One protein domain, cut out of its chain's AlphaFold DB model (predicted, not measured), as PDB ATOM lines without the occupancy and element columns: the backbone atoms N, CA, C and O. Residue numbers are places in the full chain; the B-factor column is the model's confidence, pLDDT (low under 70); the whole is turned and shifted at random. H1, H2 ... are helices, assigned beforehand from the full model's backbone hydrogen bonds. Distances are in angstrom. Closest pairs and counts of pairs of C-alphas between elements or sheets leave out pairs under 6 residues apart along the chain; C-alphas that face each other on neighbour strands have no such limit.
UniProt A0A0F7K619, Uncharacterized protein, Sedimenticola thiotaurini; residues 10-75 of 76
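AT A GLANCE: This is residues 10 to 75 of the 76 residues of an uncharacterized protein of Sedimenticola thiotaurini (UniProt A0A0F7K619). An open, loosely built arch: helix H1 sticks out on its own as a free arm, a long link runs from it in an open sweep, and at the far end H2 and H3 make a small packed pair, crossed about perpendicular, with the first half of H3 on H2. The printed part has 66 residues, with three named helices in the order H1, H2, H3 and no named strand; the class is all helix. The whole is loose, with a radius of gyration of the C-alphas of 14.7 A, and spans 38 by 29 by 16 A.

HOW THE PARTS SIT: Start at H1, residues 10 to 24: it touches no helix, and residues 10 to 25 stand free. Go on to H2, residues 38 to 50, which is apart from H1. Next comes H3, residues 57 to 74, also apart from H1. H2 and H3 touch, H3 with residues 59 to 66 alone; look at the closest C-alphas, those of Glu 40 and Glu 62, 5.2 A apart. Their lines stand about perpendicular, at 76 degrees. In H2 and H3 every O i to N i+4 pair is within hydrogen-bond range; in H1 10 of 11 are.

IN THESE COORDINATES: Find C-alpha 10 at (-24.732, 15.115, -39.418); from there H1 runs 22.2 A to C-alpha 24. H2 begins at C-alpha 38, at (-1.117, -16.395, -23.722), and runs 17.9 A to C-alpha 50. H3, the longest helix, runs 25.5 A from C-alpha 57 to C-alpha 74 at (3.513, 2.282, -35.624).

THE WHOLE: Look at Thr 10 and Ala 38 for the two C-alphas farthest apart, at 42.4 A. The printed part has no cut. The link from H1 to H2, 13 residues, is long; that from H2 to H3, 6 residues, is short. In the B-factor column, residues 10 to 18 are under 70, and the mean pLDDT of the printed part is 86.7.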
ATOM      1  N   THR A  10     -25.825  14.974 -38.433       50.44
ATOM      2  CA  THR A  10     -24.732  15.115 -39.418       50.44
ATOM      3  C   THR A  10     -23.391  15.480 -38.767       50.44
ATOM      4  O   THR A  10     -22.343  14.997 -39.189       50.44
ATOM      5  N   ALA A  11     -23.409  16.250 -37.674       53.03
ATOM      6  CA  ALA A  11     -22.198  16.744 -37.010       53.03
ATOM      7  C   ALA A  11     -21.380  15.644 -36.298       53.03
ATOM      8  O   ALA A  11     -20.162  15.760 -36.164       53.03
ATOM      9  N   PHE A  12     -22.028  14.562 -35.852       51.06
ATOM     10  CA  PHE A  12     -21.349  13.456 -35.164       51.06
ATOM     11  C   PHE A  12     -20.522  12.592 -36.130       51.06
ATOM     12  O   PHE A  12     -19.433  12.137 -35.783       51.06
ATOM     13  N   LEU A  13     -21.009  12.411 -37.362       50.44
ATOM     14  CA  LEU A  13     -20.297  11.673 -38.407       50.44
ATOM     15  C   LEU A  13     -19.134  12.488 -38.983       50.44
ATOM     16  O   LEU A  13     -18.059  11.933 -39.197       50.44
ATOM     17  N   GLU A  14     -19.302  13.804 -39.152       52.22
ATOM     18  CA  GLU A  14     -18.228  14.684 -39.632       52.22
ATOM     19  C   GLU A  14     -17.035  14.728 -38.662       52.22
ATOM     20  O   GLU A  14     -15.890  14.620 -39.094       52.22
ATOM     21  N   ALA A  15     -17.268  14.781 -37.345       54.31
ATOM     22  CA  ALA A  15     -16.181  14.770 -36.361       54.31
ATOM     23  C   ALA A  15     -15.429  13.424 -36.293       54.31
ATOM     24  O   ALA A  15     -14.215  13.405 -36.083       54.31
ATOM     25  N   HIS A  16     -16.127  12.297 -36.480       54.12
ATOM     26  CA  HIS A  16     -15.524  10.962 -36.412       54.12
ATOM     27  C   HIS A  16     -14.623  10.668 -37.623       54.12
ATOM     28  O   HIS A  16     -13.543  10.095 -37.470       54.12
ATOM     29  N   VAL A  17     -15.023  11.132 -38.814       55.03
ATOM     30  CA  VAL A  17     -14.215  11.034 -40.043       55.03
ATOM     31  C   VAL A  17     -12.917  11.848 -39.915       55.03
ATOM     32  O   VAL A  17     -11.846  11.352 -40.259       55.03
ATOM     33  N   MET A  18     -12.975  13.034 -39.297       65.31
ATOM     34  CA  MET A  18     -11.810  13.918 -39.114       65.31
ATOM     35  C   MET A  18     -10.716  13.334 -38.202       65.31
ATOM     36  O   MET A  18      -9.529  13.609 -38.393       65.31
ATOM     37  N   ILE A  19     -11.084  12.532 -37.196       79.25
ATOM     38  CA  ILE A  19     -10.107  11.942 -36.264       79.25
ATOM     39  C   ILE A  19      -9.246  10.901 -36.982       79.25
ATOM     40  O   ILE A  19      -8.022  10.909 -36.841       79.25
ATOM     41  N   MET A  20      -9.866  10.033 -37.782       83.94
ATOM     42  CA  MET A  20      -9.146   8.967 -38.479       83.94
ATOM     43  C   MET A  20      -8.227   9.507 -39.576       83.94
ATOM     44  O   MET A  20      -7.098   9.036 -39.696       83.94
ATOM     45  N   GLU A  21      -8.650  10.536 -40.318       86.00
ATOM     46  CA  GLU A  21      -7.794  11.208 -41.308       86.00
ATOM     47  C   GLU A  21      -6.523  11.791 -40.673       86.00
ATOM     48  O   GLU A  21      -5.429  11.665 -41.228       86.00
ATOM     49  N   ARG A  22      -6.629  12.379 -39.473       86.81
ATOM     50  CA  ARG A  22      -5.463  12.880 -38.733       86.81
ATOM     51  C   ARG A  22      -4.467  11.763 -38.411       86.81
ATOM     52  O   ARG A  22      -3.275  11.953 -38.635       86.81
ATOM     53  N   TYR A  23      -4.934  10.627 -37.895       87.06
ATOM     54  CA  TYR A  23      -4.054   9.510 -37.533       87.06
ATOM     55  C   TYR A  23      -3.478   8.788 -38.750       87.06
ATOM     56  O   TYR A  23      -2.331   8.350 -38.700       87.06
ATOM     57  N   LEU A  24      -4.221   8.715 -39.858       89.06
ATOM     58  CA  LEU A  24      -3.727   8.112 -41.095       89.06
ATOM     59  C   LEU A  24      -2.485   8.845 -41.629       89.06
ATOM     60  O   LEU A  24      -1.560   8.209 -42.114       89.06
ATOM     61  N   ASN A  25      -2.427  10.169 -41.461       86.25
ATOM     62  CA  ASN A  25      -1.262  10.980 -41.827       86.25
ATOM     63  C   ASN A  25      -0.058  10.822 -40.873       86.25
ATOM     64  O   ASN A  25       1.006  11.372 -41.150       86.25
ATOM     65  N   MET A  26      -0.213  10.118 -39.746       86.50
ATOM     66  CA  MET A  26       0.851   9.887 -38.757       86.50
ATOM     67  C   MET A  26       1.485   8.496 -38.864       86.50
ATOM     68  O   MET A  26       2.482   8.242 -38.194       86.50
ATOM     69  N   VAL A  27       0.918   7.594 -39.671       88.88
ATOM     70  CA  VAL A  27       1.384   6.209 -39.799       88.88
ATOM     71  C   VAL A  27       1.915   5.942 -41.204       88.88
ATOM     72  O   VAL A  27       1.334   6.366 -42.196       88.88
ATOM     73  N   GLU A  28       3.017   5.201 -41.300       82.81
ATOM     74  CA  GLU A  28       3.655   4.881 -42.589       82.81
ATOM     75  C   GLU A  28       3.020   3.668 -43.296       82.81
ATOM     76  O   GLU A  28       3.246   3.436 -44.483       82.81
ATOM     77  N   GLY A  29       2.220   2.879 -42.571       83.75
ATOM     78  CA  GLY A  29       1.686   1.604 -43.048       83.75
ATOM     79  C   GLY A  29       2.742   0.486 -43.141       83.75
ATOM     80  O   GLY A  29       3.874   0.602 -42.663       83.75
ATOM     81  N   GLY A  30       2.347  -0.642 -43.740       87.88
ATOM     82  CA  GLY A  30       3.189  -1.832 -43.918       87.88
ATOM     83  C   GLY A  30       2.949  -2.944 -42.891       87.88
ATOM     84  O   GLY A  30       2.041  -2.869 -42.066       87.88
ATOM     85  N   GLU A  31       3.761  -4.000 -42.962       90.94
ATOM     86  CA  GLU A  31       3.683  -5.134 -42.034       90.94
ATOM     87  C   GLU A  31       4.335  -4.773 -40.693       90.94
ATOM     88  O   GLU A  31       5.397  -4.147 -40.658       90.94
ATOM     89  N   ARG A  32       3.697  -5.165 -39.589       89.69
ATOM     90  CA  ARG A  32       4.233  -5.085 -38.226       89.69
ATOM     91  C   ARG A  32       3.994  -6.420 -37.534       89.69
ATOM     92  O   ARG A  32       2.996  -7.085 -37.802       89.69
ATOM     93  N   ARG A  33       4.920  -6.810 -36.661       91.56
ATOM     94  CA  ARG A  33       4.846  -8.052 -35.887       91.56
ATOM     95  C   ARG A  33       5.054  -7.720 -34.418       91.56
ATOM     96  O   ARG A  33       5.927  -6.921 -34.093       91.56
ATOM     97  N   VAL A  34       4.253  -8.333 -33.559       92.75
ATOM     98  CA  VAL A  34       4.387  -8.261 -32.102       92.75
ATOM     99  C   VAL A  34       4.346  -9.678 -31.551       92.75
ATOM    100  O   VAL A  34       3.649 -10.534 -32.094       92.75
ATOM    101  N   GLU A  35       5.114  -9.922 -30.499       95.56
ATOM    102  CA  GLU A  35       5.053 -11.172 -29.746       95.56
ATOM    103  C   GLU A  35       4.049 -11.014 -28.608       95.56
ATOM    104  O   GLU A  35       4.070 -10.004 -27.888       95.56
ATOM    105  N   LEU A  36       3.171 -12.005 -28.466       95.94
ATOM    106  CA  LEU A  36       2.098 -12.011 -27.484       95.94
ATOM    107  C   LEU A  36       2.321 -13.107 -26.445       95.94
ATOM    108  O   LEU A  36       2.870 -14.167 -26.755       95.94
ATOM    109  N   THR A  37       1.902 -12.844 -25.214       97.31
ATOM    110  CA  THR A  37       1.730 -13.888 -24.201       97.31
ATOM    111  C   THR A  37       0.366 -14.560 -24.362       97.31
ATOM    112  O   THR A  37      -0.508 -14.072 -25.078       97.31
ATOM    113  N   ALA A  38       0.161 -15.686 -23.678       97.44
ATOM    114  CA  ALA A  38      -1.117 -16.395 -23.722       97.44
ATOM    115  C   ALA A  38      -2.271 -15.550 -23.140       97.44
ATOM    116  O   ALA A  38      -3.404 -15.639 -23.608       97.44
ATOM    117  N   GLU A  39      -1.984 -14.723 -22.134       96.56
ATOM    118  CA  GLU A  39      -2.940 -13.809 -21.501       96.56
ATOM    119  C   GLU A  39      -3.382 -12.707 -22.471       96.56
ATOM    120  O   GLU A  39      -4.574 -12.441 -22.616       96.56
ATOM    121  N   GLU A  40      -2.431 -12.130 -23.204       96.06
ATOM    122  CA  GLU A  40      -2.694 -11.138 -24.245       96.06
ATOM    123  C   GLU A  40      -3.510 -11.729 -25.406       96.06
ATOM    124  O   GLU A  40      -4.455 -11.101 -25.888       96.06
ATOM    125  N   GLU A  41      -3.193 -12.954 -25.839       96.56
ATOM    126  CA  GLU A  41      -3.985 -13.677 -26.844       96.56
ATOM    127  C   GLU A  41      -5.426 -13.904 -26.367       96.56
ATOM    128  O   GLU A  41      -6.378 -13.640 -27.109       96.56
ATOM    129  N   ALA A  42      -5.604 -14.343 -25.117       96.12
ATOM    130  CA  ALA A  42      -6.921 -14.548 -24.526       96.12
ATOM    131  C   ALA A  42      -7.722 -13.239 -24.441       96.12
ATOM    132  O   ALA A  42      -8.906 -13.230 -24.780       96.12
ATOM    133  N   ALA A  43      -7.082 -12.130 -24.061       95.12
ATOM    134  CA  ALA A  43      -7.719 -10.818 -23.988       95.12
ATOM    135  C   ALA A  43      -8.204 -10.324 -25.362       95.12
ATOM    136  O   ALA A  43      -9.304  -9.778 -25.464       95.12
ATOM    137  N   ILE A  44      -7.436 -10.562 -26.433       95.81
ATOM    138  CA  ILE A  44      -7.858 -10.243 -27.810       95.81
ATOM    139  C   ILE A  44      -9.100 -11.052 -28.196       95.81
ATOM    140  O   ILE A  44     -10.053 -10.491 -28.740       95.81
ATOM    141  N   LEU A  45      -9.100 -12.360 -27.920       96.19
ATOM    142  CA  LEU A  45     -10.237 -13.227 -28.235       96.19
ATOM    143  C   LEU A  45     -11.479 -12.829 -27.433       96.19
ATOM    144  O   LEU A  45     -12.558 -12.693 -28.006       96.19
ATOM    145  N   ALA A  46     -11.324 -12.549 -26.139       93.00
ATOM    146  CA  ALA A  46     -12.416 -12.083 -25.291       93.00
ATOM    147  C   ALA A  46     -13.000 -10.751 -25.789       93.00
ATOM    148  O   ALA A  46     -14.220 -10.607 -25.894       93.00
ATOM    149  N   ALA A  47     -12.140  -9.799 -26.166       95.69
ATOM    150  CA  ALA A  47     -12.561  -8.528 -26.747       95.69
ATOM    151  C   ALA A  47     -13.328  -8.716 -28.064       95.69
ATOM    152  O   ALA A  47     -14.292  -7.992 -28.318       95.69
ATOM    153  N   TYR A  48     -12.913  -9.678 -28.890       95.00
ATOM    154  CA  TYR A  48     -13.574  -9.994 -30.154       95.00
ATOM    155  C   TYR A  48     -14.946 -10.649 -29.946       95.00
ATOM    156  O   TYR A  48     -15.925 -10.225 -30.564       95.00
ATOM    157  N   ASP A  49     -15.030 -11.641 -29.060       94.50
ATOM    158  CA  ASP A  49     -16.243 -12.439 -28.850       94.50
ATOM    159  C   ASP A  49     -17.312 -11.692 -28.040       94.50
ATOM    160  O   ASP A  49     -18.504 -11.773 -28.348       94.50
ATOM    161  N   TYR A  50     -16.901 -10.955 -27.004       92.25
ATOM    162  CA  TYR A  50     -17.818 -10.369 -26.018       92.25
ATOM    163  C   TYR A  50     -17.863  -8.838 -26.039       92.25
ATOM    164  O   TYR A  50     -18.760  -8.240 -25.427       92.25
ATOM    165  N   GLY A  51     -16.929  -8.197 -26.743       92.38
ATOM    166  CA  GLY A  51     -16.767  -6.748 -26.756       92.38
ATOM    167  C   GLY A  51     -16.158  -6.187 -25.465       92.38
ATOM    168  O   GLY A  51     -16.228  -6.779 -24.390       92.38
ATOM    169  N   LEU A  52     -15.601  -4.977 -25.563       90.00
ATOM    170  CA  LEU A  52     -14.851  -4.328 -24.474       90.00
ATOM    171  C   LEU A  52     -15.679  -4.055 -23.212       90.00
ATOM    172  O   LEU A  52     -15.144  -4.039 -22.111       90.00
ATOM    173  N   THR A  53     -16.985  -3.824 -23.354       90.31
ATOM    174  CA  THR A  53     -17.870  -3.502 -22.221       90.31
ATOM    175  C   THR A  53     -18.133  -4.688 -21.300       90.31
ATOM    176  O   THR A  53     -18.645  -4.495 -20.201       90.31
ATOM    177  N   SER A  54     -17.840  -5.900 -21.771       88.81
ATOM    178  CA  SER A  54     -18.091  -7.152 -21.055       88.81
ATOM    179  C   SER A  54     -16.837  -7.698 -20.367       88.81
ATOM    180  O   SER A  54     -16.931  -8.709 -19.678       88.81
ATOM    181  N   MET A  55     -15.684  -7.052 -20.565       90.88
ATOM    182  CA  MET A  55     -14.393  -7.481 -20.029       90.88
ATOM    183  C   MET A  55     -14.162  -6.935 -18.616       90.88
ATOM    184  O   MET A  55     -14.558  -5.813 -18.286       90.88
ATOM    185  N   GLY A  56     -13.496  -7.732 -17.786       91.81
ATOM    186  CA  GLY A  56     -12.988  -7.322 -16.482       91.81
ATOM    187  C   GLY A  56     -11.770  -6.400 -16.589       91.81
ATOM    188  O   GLY A  56     -11.158  -6.251 -17.644       91.81
ATOM    189  N   GLU A  57     -11.393  -5.784 -15.469       93.00
ATOM    190  CA  GLU A  57     -10.274  -4.833 -15.417       93.00
ATOM    191  C   GLU A  57      -8.934  -5.471 -15.821       93.00
ATOM    192  O   GLU A  57      -8.188  -4.876 -16.595       93.00
ATOM    193  N   GLU A  58      -8.664  -6.699 -15.369       90.75
ATOM    194  CA  GLU A  58      -7.445  -7.441 -15.722       90.75
ATOM    195  C   GLU A  58      -7.379  -7.736 -17.228       90.75
ATOM    196  O   GLU A  58      -6.367  -7.483 -17.873       90.75
ATOM    197  N   GLU A  59      -8.482  -8.180 -17.831       91.19
ATOM    198  CA  GLU A  59      -8.551  -8.486 -19.265       91.19
ATOM    199  C   GLU A  59      -8.369  -7.220 -20.119       91.19
ATOM    200  O   GLU A  59      -7.695  -7.237 -21.151       91.19
ATOM    201  N   ILE A  60      -8.944  -6.095 -19.676       94.69
ATOM    202  CA  ILE A  60      -8.744  -4.786 -20.313       94.69
ATOM    203  C   ILE A  60      -7.279  -4.358 -20.203       94.69
ATOM    204  O   ILE A  60      -6.730  -3.794 -21.152       94.69
ATOM    205  N   GLN A  61      -6.633  -4.618 -19.065       96.19
ATOM    206  CA  GLN A  61      -5.224  -4.299 -18.867       96.19
ATOM    207  C   GLN A  61      -4.324  -5.095 -19.822       96.19
ATOM    208  O   GLN A  61      -3.431  -4.503 -20.435       96.19
ATOM    209  N   GLU A  62      -4.595  -6.385 -20.017       96.38
ATOM    210  CA  GLU A  62      -3.868  -7.206 -20.994       96.38
ATOM    211  C   GLU A  62      -4.098  -6.712 -22.430       96.38
ATOM    212  O   GLU A  62      -3.153  -6.553 -23.205       96.38
ATOM    213  N   LEU A  63      -5.331  -6.336 -22.784       95.56
ATOM    214  CA  LEU A  63      -5.602  -5.743 -24.095       95.56
ATOM    215  C   LEU A  63      -4.858  -4.410 -24.295       95.56
ATOM    216  O   LEU A  63      -4.340  -4.132 -25.380       95.56
ATOM    217  N   HIS A  64      -4.763  -3.580 -23.254       96.19
ATOM    218  CA  HIS A  64      -3.959  -2.358 -23.292       96.19
ATOM    219  C   HIS A  64      -2.463  -2.647 -23.481       96.19
ATOM    220  O   HIS A  64      -1.798  -1.878 -24.181       96.19
ATOM    221  N   ALA A  65      -1.935  -3.742 -22.927       96.19
ATOM    222  CA  ALA A  65      -0.550  -4.157 -23.156       96.19
ATOM    223  C   ALA A  65      -0.302  -4.484 -24.642       96.19
ATOM    224  O   ALA A  65       0.667  -3.991 -25.230       96.19
ATOM    225  N   VAL A  66      -1.236  -5.188 -25.293       95.31
ATOM    226  CA  VAL A  66      -1.195  -5.442 -26.746       95.31
ATOM    227  C   VAL A  66      -1.215  -4.138 -27.544       95.31
ATOM    228  O   VAL A  66      -0.399  -3.941 -28.449       95.31
ATOM    229  N   LEU A  67      -2.129  -3.221 -27.211       94.75
ATOM    230  CA  LEU A  67      -2.238  -1.932 -27.899       94.75
ATOM    231  C   LEU A  67      -0.980  -1.078 -27.725       94.75
ATOM    232  O   LEU A  67      -0.582  -0.397 -28.669       94.75
ATOM    233  N   ALA A  68      -0.327  -1.136 -26.563       95.06
ATOM    234  CA  ALA A  68       0.945  -0.462 -26.331       95.06
ATOM    235  C   ALA A  68       2.053  -1.031 -27.232       95.06
ATOM    236  O   ALA A  68       2.724  -0.265 -27.924       95.06
ATOM    237  N   LYS A  69       2.175  -2.364 -27.325       94.56
ATOM    238  CA  LYS A  69       3.133  -3.016 -28.238       94.56
ATOM    239  C   LYS A  69       2.902  -2.599 -29.689       94.56
ATOM    240  O   LYS A  69       3.850  -2.270 -30.398       94.56
ATOM    241  N   LEU A  70       1.646  -2.584 -30.139       92.50
ATOM    242  CA  LEU A  70       1.297  -2.159 -31.497       92.50
ATOM    243  C   LEU A  70       1.570  -0.671 -31.723       92.50
ATOM    244  O   LEU A  70       2.101  -0.311 -32.773       92.50
ATOM    245  N   LYS A  71       1.255   0.183 -30.741       92.00
ATOM    246  CA  LYS A  71       1.557   1.617 -30.778       92.00
ATOM    247  C   LYS A  71       3.047   1.842 -31.017       92.00
ATOM    248  O   LYS A  71       3.395   2.609 -31.907       92.00
ATOM    249  N   ASP A  72       3.909   1.150 -30.284       91.25
ATOM    250  CA  ASP A  72       5.359   1.331 -30.402       91.25
ATOM    251  C   ASP A  72       5.898   0.857 -31.767       91.25
ATOM    252  O   ASP A  72       6.912   1.355 -32.249       91.25
ATOM    253  N   GLN A  73       5.196  -0.059 -32.446       89.75
ATOM    254  CA  GLN A  73       5.523  -0.485 -33.813       89.75
ATOM    255  C   GLN A  73       5.093   0.518 -34.897       89.75
ATOM    256  O   GLN A  73       5.682   0.547 -35.984       89.75
ATOM    257  N   ILE A  74       4.040   1.306 -34.652       89.56
ATOM    258  CA  ILE A  74       3.513   2.282 -35.624       89.56
ATOM    259  C   ILE A  74       4.017   3.705 -35.367       89.56
ATOM    260  O   ILE A  74       4.108   4.484 -36.312       89.56
ATOM    261  N   HIS A  75       4.331   4.039 -34.114       83.06
ATOM    262  CA  HIS A  75       4.801   5.350 -33.680       83.06
ATOM    263  C   HIS A  75       5.593   5.233 -32.355       83.06
ATOM    264  O   HIS A  75       5.002   5.408 -31.280       83.06
TER     265      HIS A  75